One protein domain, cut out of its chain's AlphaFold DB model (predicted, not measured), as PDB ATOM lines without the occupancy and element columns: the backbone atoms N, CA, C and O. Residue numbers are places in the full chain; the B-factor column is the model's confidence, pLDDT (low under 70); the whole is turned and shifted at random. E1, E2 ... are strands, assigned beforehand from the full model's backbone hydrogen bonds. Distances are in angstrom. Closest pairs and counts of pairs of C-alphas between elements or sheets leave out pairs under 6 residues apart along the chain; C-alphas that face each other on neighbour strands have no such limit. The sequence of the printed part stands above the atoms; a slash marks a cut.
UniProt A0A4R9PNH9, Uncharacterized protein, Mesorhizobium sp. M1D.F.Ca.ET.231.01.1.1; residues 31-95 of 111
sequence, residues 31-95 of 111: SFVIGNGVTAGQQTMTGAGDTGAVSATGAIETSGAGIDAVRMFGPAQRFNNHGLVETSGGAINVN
ATOM      1  N   SER A  31      47.364  88.315  54.722       83.44
ATOM      2  CA  SER A  31      46.281  89.136  55.280       83.44
ATOM      3  C   SER A  31      46.485  89.439  56.781       83.44
ATOM      4  O   SER A  31      46.833  88.542  57.547       83.44
ATOM      5  N   PHE A  32      46.273  90.688  57.205       84.38
ATOM      6  CA  PHE A  32      46.528  91.148  58.577       84.38
ATOM      7  C   PHE A  32      45.421  92.066  59.102       84.38
ATOM      8  O   PHE A  32      44.757  92.768  58.338       84.38
ATOM      9  N   VAL A  33      45.249  92.101  60.426       89.12
ATOM     10  CA  VAL A  33      44.310  93.005  61.107       89.12
ATOM     11  C   VAL A  33      44.982  93.602  62.340       89.12
ATOM     12  O   VAL A  33      45.346  92.877  63.262       89.12
ATOM     13  N   ILE A  34      45.120  94.926  62.369       86.88
ATOM     14  CA  ILE A  34      45.630  95.678  63.517       86.88
ATOM     15  C   ILE A  34      44.443  96.185  64.335       86.88
ATOM     16  O   ILE A  34      43.716  97.098  63.928       86.88
ATOM     17  N   GLY A  35      44.227  95.537  65.479       85.56
ATOM     18  CA  GLY A  35      43.145  95.843  66.412       85.56
ATOM     19  C   GLY A  35      43.341  97.153  67.179       85.56
ATOM     20  O   GLY A  35      44.388  97.794  67.108       85.56
ATOM     21  N   ASN A  36      42.299  97.554  67.905       87.25
ATOM     22  CA  ASN A  36      42.296  98.804  68.658       87.25
ATOM     23  C   ASN A  36      43.363  98.764  69.762       87.25
ATOM     24  O   ASN A  36      43.417  97.802  70.528       87.25
ATOM     25  N   GLY A  37      44.182  99.812  69.863       84.19
ATOM     26  CA  GLY A  37      45.267  99.908  70.842       84.19
ATOM     27  C   GLY A  37      46.470  99.011  70.542       84.19
ATOM     28  O   GLY A  37      47.336  98.858  71.400       84.19
ATOM     29  N   VAL A  38      46.524  98.401  69.354       85.62
ATOM     30  CA  VAL A  38      47.648  97.572  68.912       85.62
ATOM     31  C   VAL A  38      48.557  98.395  68.012       85.62
ATOM     32  O   VAL A  38      48.094  98.963  67.024       85.62
ATOM     33  N   THR A  39      49.855  98.388  68.315       86.44
ATOM     34  CA  THR A  39      50.894  98.918  67.426       86.44
ATOM     35  C   THR A  39      51.654  97.764  66.790       86.44
ATOM     36  O   THR A  39      52.187  96.900  67.488       86.44
ATOM     37  N   ALA A  40      51.718  97.749  65.463       85.31
ATOM     38  CA  ALA A  40      52.449  96.764  64.682       85.31
ATOM     39  C   ALA A  40      53.616  97.397  63.923       85.31
ATOM     40  O   ALA A  40      53.609  98.581  63.602       85.31
ATOM     41  N   GLY A  41      54.618  96.575  63.614       86.69
ATOM     42  CA  GLY A  41      55.703  96.958  62.718       86.69
ATOM     43  C   GLY A  41      55.319  96.820  61.246       86.69
ATOM     44  O   GLY A  41      54.157  96.640  60.887       86.69
ATOM     45  N   GLN A  42      56.333  96.836  60.388       88.31
ATOM     46  CA  GLN A  42      56.191  96.743  58.937       88.31
ATOM     47  C   GLN A  42      55.342  95.533  58.506       88.31
ATOM     48  O   GLN A  42      55.619  94.405  58.912       88.31
ATOM     49  N   GLN A  43      54.352  95.747  57.639       88.69
ATOM     50  CA  GLN A  43      53.473  94.702  57.100       88.69
ATOM     51  C   GLN A  43      53.783  94.430  55.623       88.69
ATOM     52  O   GLN A  43      54.269  95.297  54.893       88.69
ATOM     53  N   THR A  44      53.593  93.195  55.150       87.00
ATOM     54  CA  THR A  44      53.998  92.809  53.785       87.00
ATOM     55  C   THR A  44      53.107  91.732  53.187       87.00
ATOM     56  O   THR A  44      53.359  90.552  53.375       87.00
ATOM     57  N   MET A  45      52.142  92.138  52.368       87.56
ATOM     58  CA  MET A  45      51.185  91.251  51.718       87.56
ATOM     59  C   MET A  45      51.776  90.637  50.444       87.56
ATOM     60  O   MET A  45      52.062  91.335  49.465       87.56
ATOM     61  N   THR A  46      51.944  89.316  50.435       84.06
ATOM     62  CA  THR A  46      52.565  88.559  49.330       84.06
ATOM     63  C   THR A  46      51.587  87.635  48.603       84.06
ATOM     64  O   THR A  46      51.834  87.282  47.452       84.06
ATOM     65  N   GLY A  47      50.467  87.270  49.230       81.38
ATOM     66  CA  GLY A  47      49.421  86.429  48.664       81.38
ATOM     67  C   GLY A  47      48.492  87.194  47.724       81.38
ATOM     68  O   GLY A  47      48.178  88.375  47.921       81.38
ATOM     69  N   ALA A  48      48.033  86.521  46.669       79.81
ATOM     70  CA  ALA A  48      47.020  87.070  45.778       79.81
ATOM     71  C   ALA A  48      45.690  87.218  46.534       79.81
ATOM     72  O   ALA A  48      45.177  86.248  47.083       79.81
ATOM     73  N   GLY A  49      45.133  88.431  46.544       81.06
ATOM     74  CA  GLY A  49      43.892  88.719  47.266       81.06
ATOM     75  C   GLY A  49      44.069  88.962  48.765       81.06
ATOM     76  O   GLY A  49      43.065  89.058  49.465       81.06
ATOM     77  N   ASP A  50      45.308  89.088  49.257       86.50
ATOM     78  CA  ASP A  50      45.548  89.443  50.655       86.50
ATOM     79  C   ASP A  50      44.861  90.760  51.036       86.50
ATOM     80  O   ASP A  50      44.759  91.703  50.239       86.50
ATOM     81  N   THR A  51      44.414  90.822  52.288       86.69
ATOM     82  CA  THR A  51      43.730  91.984  52.851       86.69
ATOM     83  C   THR A  51      44.389  92.445  54.142       86.69
ATOM     84  O   THR A  51      44.640  91.651  55.042       86.69
ATOM     85  N   GLY A  52      44.665  93.739  54.239       89.62
ATOM     86  CA  GLY A  52      45.153  94.385  55.451       89.62
ATOM     87  C   GLY A  52      44.100  95.328  56.016       89.62
ATOM     88  O   GLY A  52      43.482  96.080  55.258       89.62
ATOM     89  N   ALA A  53      43.908  95.323  57.330       89.88
ATOM     90  CA  ALA A  53      43.041  96.272  58.014       89.88
ATOM     91  C   ALA A  53      43.735  96.888  59.230       89.88
ATOM     92  O   ALA A  53      44.397  96.189  59.992       89.88
ATOM     93  N   VAL A  54      43.536  98.186  59.439       89.38
ATOM     94  CA  VAL A  54      43.932  98.894  60.662       89.38
ATOM     95  C   VAL A  54      42.690  99.554  61.234       89.38
ATOM     96  O   VAL A  54      41.985 100.275  60.531       89.38
ATOM     97  N   SER A  55      42.395  99.256  62.492       89.81
ATOM     98  CA  SER A  55      41.267  99.829  63.229       89.81
ATOM     99  C   SER A  55      41.547 101.263  63.698       89.81
ATOM    100  O   SER A  55      42.685 101.715  63.663       89.81
ATOM    101  N   ALA A  56      40.510 101.979  64.149       87.81
ATOM    102  CA  ALA A  56      40.577 103.416  64.446       87.81
ATOM    103  C   ALA A  56      41.654 103.817  65.469       87.81
ATOM    104  O   ALA A  56      42.213 104.906  65.379       87.81
ATOM    105  N   THR A  57      41.951 102.946  66.435       89.06
ATOM    106  CA  THR A  57      43.023 103.174  67.418       89.06
ATOM    107  C   THR A  57      44.190 102.204  67.252       89.06
ATOM    108  O   THR A  57      45.011 102.071  68.157       89.06
ATOM    109  N   GLY A  58      44.250 101.491  66.126       87.50
ATOM    110  CA  GLY A  58      45.402 100.690  65.736       87.50
ATOM    111  C   GLY A  58      46.480 101.554  65.083       87.50
ATOM    112  O   GLY A  58      46.180 102.583  64.471       87.50
ATOM    113  N   ALA A  59      47.731 101.118  65.195       86.50
ATOM    114  CA  ALA A  59      48.876 101.808  64.622       86.50
ATOM    115  C   ALA A  59      49.812 100.842  63.889       86.50
ATOM    116  O   ALA A  59      50.065  99.724  64.337       86.50
ATOM    117  N   ILE A  60      50.354 101.286  62.760       88.12
ATOM    118  CA  ILE A  60      51.528 100.692  62.128       88.12
ATOM    119  C   ILE A  60      52.639 101.723  62.219       88.12
ATOM    120  O   ILE A  60      52.547 102.786  61.608       88.12
ATOM    121  N   GLU A  61      53.683 101.394  62.964       88.44
ATOM    122  CA  GLU A  61      54.830 102.265  63.174       88.44
ATOM    123  C   GLU A  61      56.090 101.552  62.704       88.44
ATOM    124  O   GLU A  61      56.460 100.478  63.193       88.44
ATOM    125  N   THR A  62      56.766 102.155  61.733       84.44
ATOM    126  CA  THR A  62      58.058 101.668  61.257       84.44
ATOM    127  C   THR A  62      59.127 102.735  61.372       84.44
ATOM    128  O   THR A  62      58.869 103.942  61.338       84.44
ATOM    129  N   SER A  63      60.363 102.276  61.531       82.00
ATOM    130  CA  SER A  63      61.540 103.128  61.544       82.00
ATOM    131  C   SER A  63      62.600 102.557  60.613       82.00
ATOM    132  O   SER A  63      62.842 101.347  60.583       82.00
ATOM    133  N   GLY A  64      63.210 103.434  59.824       75.44
ATOM    134  CA  GLY A  64      64.262 103.073  58.879       75.44
ATOM    135  C   GLY A  64      64.093 103.744  57.521       75.44
ATOM    136  O   GLY A  64      62.989 103.869  56.992       75.44
ATOM    137  N   ALA A  65      65.215 104.165  56.939       74.69
ATOM    138  CA  ALA A  65      65.231 104.734  55.598       74.69
ATOM    139  C   ALA A  65      64.842 103.668  54.559       74.69
ATOM    140  O   ALA A  65      65.397 102.569  54.554       74.69
ATOM    141  N   GLY A  66      63.896 104.001  53.675       72.88
ATOM    142  CA  GLY A  66      63.448 103.109  52.598       72.88
ATOM    143  C   GLY A  66      62.600 101.911  53.047       72.88
ATOM    144  O   GLY A  66      62.464 100.950  52.293       72.88
ATOM    145  N   ILE A  67      62.050 101.945  54.264       79.81
ATOM    146  CA  ILE A  67      61.161 100.905  54.789       79.81
ATOM    147  C   ILE A  67      59.707 101.331  54.607       79.81
ATOM    148  O   ILE A  67      59.258 102.238  55.285       79.81
ATOM    149  N   ASP A  68      58.934 100.667  53.753       84.44
ATOM    150  CA  ASP A  68      57.508 100.996  53.644       84.44
ATOM    151  C   ASP A  68      56.717 100.360  54.795       84.44
ATOM    152  O   ASP A  68      56.828  99.150  55.007       84.44
ATOM    153  N   ALA A  69      55.886 101.127  55.510       86.62
ATOM    154  CA  ALA A  69      55.081 100.582  56.610       86.62
ATOM    155  C   ALA A  69      54.130  99.460  56.158       86.62
ATOM    156  O   ALA A  69      53.982  98.459  56.863       86.62
ATOM    157  N   VAL A  70      53.558  99.564  54.956       87.56
ATOM    158  CA  VAL A  70      52.787  98.488  54.316       87.56
ATOM    159  C   VAL A  70      53.287  98.262  52.893       87.56
ATOM    160  O   VAL A  70      53.296  99.187  52.084       87.56
ATOM    161  N   ARG A  71      53.652  97.018  52.562       88.38
ATOM    162  CA  ARG A  71      54.047  96.601  51.204       88.38
ATOM    163  C   ARG A  71      53.012  95.668  50.589       88.38
ATOM    164  O   ARG A  71      52.660  94.661  51.202       88.38
ATOM    165  N   MET A  72      52.578  95.980  49.373       87.69
ATOM    166  CA  MET A  72      51.634  95.191  48.581       87.69
ATOM    167  C   MET A  72      52.245  94.837  47.217       87.69
ATOM    168  O   MET A  72      52.589  95.726  46.437       87.69
ATOM    169  N   PHE A  73      52.366  93.544  46.917       85.62
ATOM    170  CA  PHE A  73      52.945  93.030  45.667       85.62
ATOM    171  C   PHE A  73      51.911  92.603  44.612       85.62
ATOM    172  O   PHE A  73      52.254  92.428  43.444       85.62
ATOM    173  N   GLY A  74      50.650  92.414  44.998       80.50
ATOM    174  CA  GLY A  74      49.586  91.923  44.120       80.50
ATOM    175  C   GLY A  74      48.576  93.013  43.741       80.50
ATOM    176  O   GLY A  74      48.222  93.826  44.584       80.50
ATOM    177  N   PRO A  75      48.023  93.024  42.513       78.12
ATOM    178  CA  PRO A  75      47.003  94.004  42.115       78.12
ATOM    179  C   PRO A  75      45.620  93.752  42.744       78.12
ATOM    180  O   PRO A  75      44.796  94.655  42.800       78.12
ATOM    181  N   ALA A  76      45.353  92.527  43.211       83.12
ATOM    182  CA  ALA A  76      44.103  92.156  43.888       83.12
ATOM    183  C   ALA A  76      44.141  92.391  45.408       83.12
ATOM    184  O   ALA A  76      43.179  92.084  46.110       83.12
ATOM    185  N   GLN A  77      45.265  92.884  45.917       87.06
ATOM    186  CA  GLN A  77      45.476  93.129  47.332       87.06
ATOM    187  C   GLN A  77      44.764  94.401  47.784       87.06
ATOM    188  O   GLN A  77      44.678  95.376  47.036       87.06
ATOM    189  N   ARG A  78      44.241  94.394  49.010       86.88
ATOM    190  CA  ARG A  78      43.478  95.523  49.553       86.88
ATOM    191  C   ARG A  78      43.997  95.921  50.918       86.88
ATOM    192  O   ARG A  78      44.230  95.066  51.764       86.88
ATOM    193  N   PHE A  79      44.098  97.222  51.146       88.75
ATOM    194  CA  PHE A  79      44.464  97.780  52.436       88.75
ATOM    195  C   PHE A  79      43.401  98.783  52.885       88.75
ATOM    196  O   PHE A  79      43.093  99.724  52.156       88.75
ATOM    197  N   ASN A  80      42.821  98.557  54.062       88.75
ATOM    198  CA  ASN A  80      41.800  99.407  54.660       88.75
ATOM    199  C   ASN A  80      42.334 100.015  55.960       88.75
ATOM    200  O   ASN A  80      42.453  99.325  56.971       88.75
ATOM    201  N   ASN A  81      42.662 101.303  55.931       88.88
ATOM    202  CA  ASN A  81      43.216 102.000  57.083       88.88
ATOM    203  C   ASN A  81      42.178 102.922  57.727       88.88
ATOM    204  O   ASN A  81      41.724 103.867  57.086       88.88
ATOM    205  N   HIS A  82      41.867 102.678  58.998       88.44
ATOM    206  CA  HIS A  82      41.099 103.590  59.853       88.44
ATOM    207  C   HIS A  82      41.950 104.202  60.970       88.44
ATOM    208  O   HIS A  82      41.454 105.075  61.673       88.44
ATOM    209  N   GLY A  83      43.199 103.757  61.138       87.38
ATOM    210  CA  GLY A  83      44.096 104.170  62.218       87.38
ATOM    211  C   GLY A  83      45.355 104.879  61.724       87.38
ATOM    212  O   GLY A  83      45.375 105.508  60.660       87.38
ATOM    213  N   LEU A  84      46.424 104.782  62.515       86.00
ATOM    214  CA  LEU A  84      47.706 105.423  62.229       86.00
ATOM    215  C   LEU A  84      48.605 104.502  61.394       86.00
ATOM    216  O   LEU A  84      48.771 103.329  61.712       86.00
ATOM    217  N   VAL A  85      49.220 105.039  60.340       87.25
ATOM    218  CA  VAL A  85      50.281 104.361  59.581       87.25
ATOM    219  C   VAL A  85      51.392 105.367  59.349       87.25
ATOM    220  O   VAL A  85      51.222 106.313  58.578       87.25
ATOM    221  N   GLU A  86      52.516 105.164  60.023       85.25
ATOM    222  CA  GLU A  86      53.636 106.092  60.018       85.25
ATOM    223  C   GLU A  86      54.957 105.368  59.762       85.25
ATOM    224  O   GLU A  86      55.243 104.305  60.323       85.25
ATOM    225  N   THR A  87      55.792 105.993  58.932       83.06
ATOM    226  CA  THR A  87      57.201 105.638  58.825       83.06
ATOM    227  C   THR A  87      58.103 106.808  59.188       83.06
ATOM    228  O   THR A  87      58.190 107.811  58.478       83.06
ATOM    229  N   SER A  88      58.884 106.619  60.244       79.31
ATOM    230  CA  SER A  88      59.972 107.522  60.608       79.31
ATOM    231  C   SER A  88      61.236 107.186  59.796       79.31
ATOM    232  O   SER A  88      61.791 106.090  59.891       79.31
ATOM    233  N   GLY A  89      61.696 108.125  58.959       70.00
ATOM    234  CA  GLY A  89      62.898 107.944  58.124       70.00
ATOM    235  C   GLY A  89      62.751 108.266  56.633       70.00
ATOM    236  O   GLY A  89      63.657 107.951  55.865       70.00
ATOM    237  N   GLY A  90      61.644 108.895  56.216       61.72
ATOM    238  CA  GLY A  90      61.467 109.412  54.850       61.72
ATOM    239  C   GLY A  90      60.969 108.389  53.822       61.72
ATOM    240  O   GLY A  90      61.237 108.549  52.634       61.72
ATOM    241  N   ALA A  91      60.284 107.332  54.263       68.62
ATOM    242  CA  ALA A  91      59.753 106.291  53.383       68.62
ATOM    243  C   ALA A  91      58.278 106.513  52.999       68.62
ATOM    244  O   ALA A  91      57.636 107.472  53.432       68.62
ATOM    245  N   ILE A  92      57.741 105.603  52.181       72.00
ATOM    246  CA  ILE A  92      56.336 105.596  51.773       72.00
ATOM    247  C   ILE A  92      55.524 104.828  52.825       72.00
ATOM    248  O   ILE A  92      55.760 103.649  53.065       72.00
ATOM    249  N   ASN A  93      54.512 105.467  53.418       78.81
ATOM    250  CA  ASN A  93      53.657 104.821  54.425       78.81
ATOM    251  C   ASN A  93      52.950 103.559  53.880       78.81
ATOM    252  O   ASN A  93      52.792 102.562  54.580       78.81
ATOM    253  N   VAL A  94      52.535 103.575  52.610       82.69
ATOM    254  CA  VAL A  94      51.912 102.429  51.932       82.69
ATOM    255  C   VAL A  94      52.434 102.336  50.499       82.69
ATOM    256  O   VAL A  94      52.178 103.226  49.689       82.69
ATOM    257  N   ASN A  95      53.124 101.248  50.165       83.94
ATOM    258  CA  ASN A  95      53.666 100.983  48.834       83.94
ATOM    259  C   ASN A  95      52.908  99.836  48.149       83.94
ATOM    260  O   ASN A  95      52.851  98.718  48.664       83.94
TER     261      ASN A  95
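This is residues 31 to 95 of the 111 residues of an uncharacterized protein of Mesorhizobium sp. M1D.F.Ca.ET.231.01.1.1 (UniProt A0A4R9PNH9). The chain is wound in stacked turns, a short triangular solenoid whose three walls are small parallel sheets: E1, E3 and E6 in one, E2 and E5 in the second, E4 and E7 in the third. Residues 39 to 40 pair beside E4 and residues 94 to 95 beside E5, adding short pieces to two walls. The printed part has 65 residues with seven named strands, E1 to E7 in order, and no named helix; its class is all strand, with 27 residues in named elements, under half. It is compact, with a radius of gyration of the C-alphas of 11.0 A, and flat, spanning 28 by 27 by 13 A.

E1, residues 32 to 34, is an edge strand, parallel to E3, residues 51 to 54, at 6 degrees; N 32 and O 51 are 2.9 A apart. E3 is parallel to E6, residues 78 to 81, the other edge strand, at 3 degrees, with N 52 and O 78 at 2.8 A. E2, residues 43 to 45, is parallel to E5, residues 70 to 72, at 10 degrees, with N 45 and O 71 at 2.8 A. E4, residues 59 to 63, is parallel to E7, residues 84 to 88, at 6 degrees, with N 60 and O 84 at 2.8 A. E6 runs on into E7 across a break of 2 residues, at 95 degrees. E1 and E5 are apart.

E1 begins at C-alpha 32 (46.528, 91.148, 58.577) and is 6.8 A long. E2 is 6.8 A, E3 10.4 A, E4 13.1 A, E5 6.7 A and E6 9.9 A. E7, 12.5 A, ends at C-alpha 88 (59.972, 107.522, 60.608).

The C-alphas of Gly 37 and Pro 75 are farthest apart, 29.4 A. The printed part has no cut, and no link is long. Mean pLDDT of the printed part is 84.1; residues 90 to 91 are under 70.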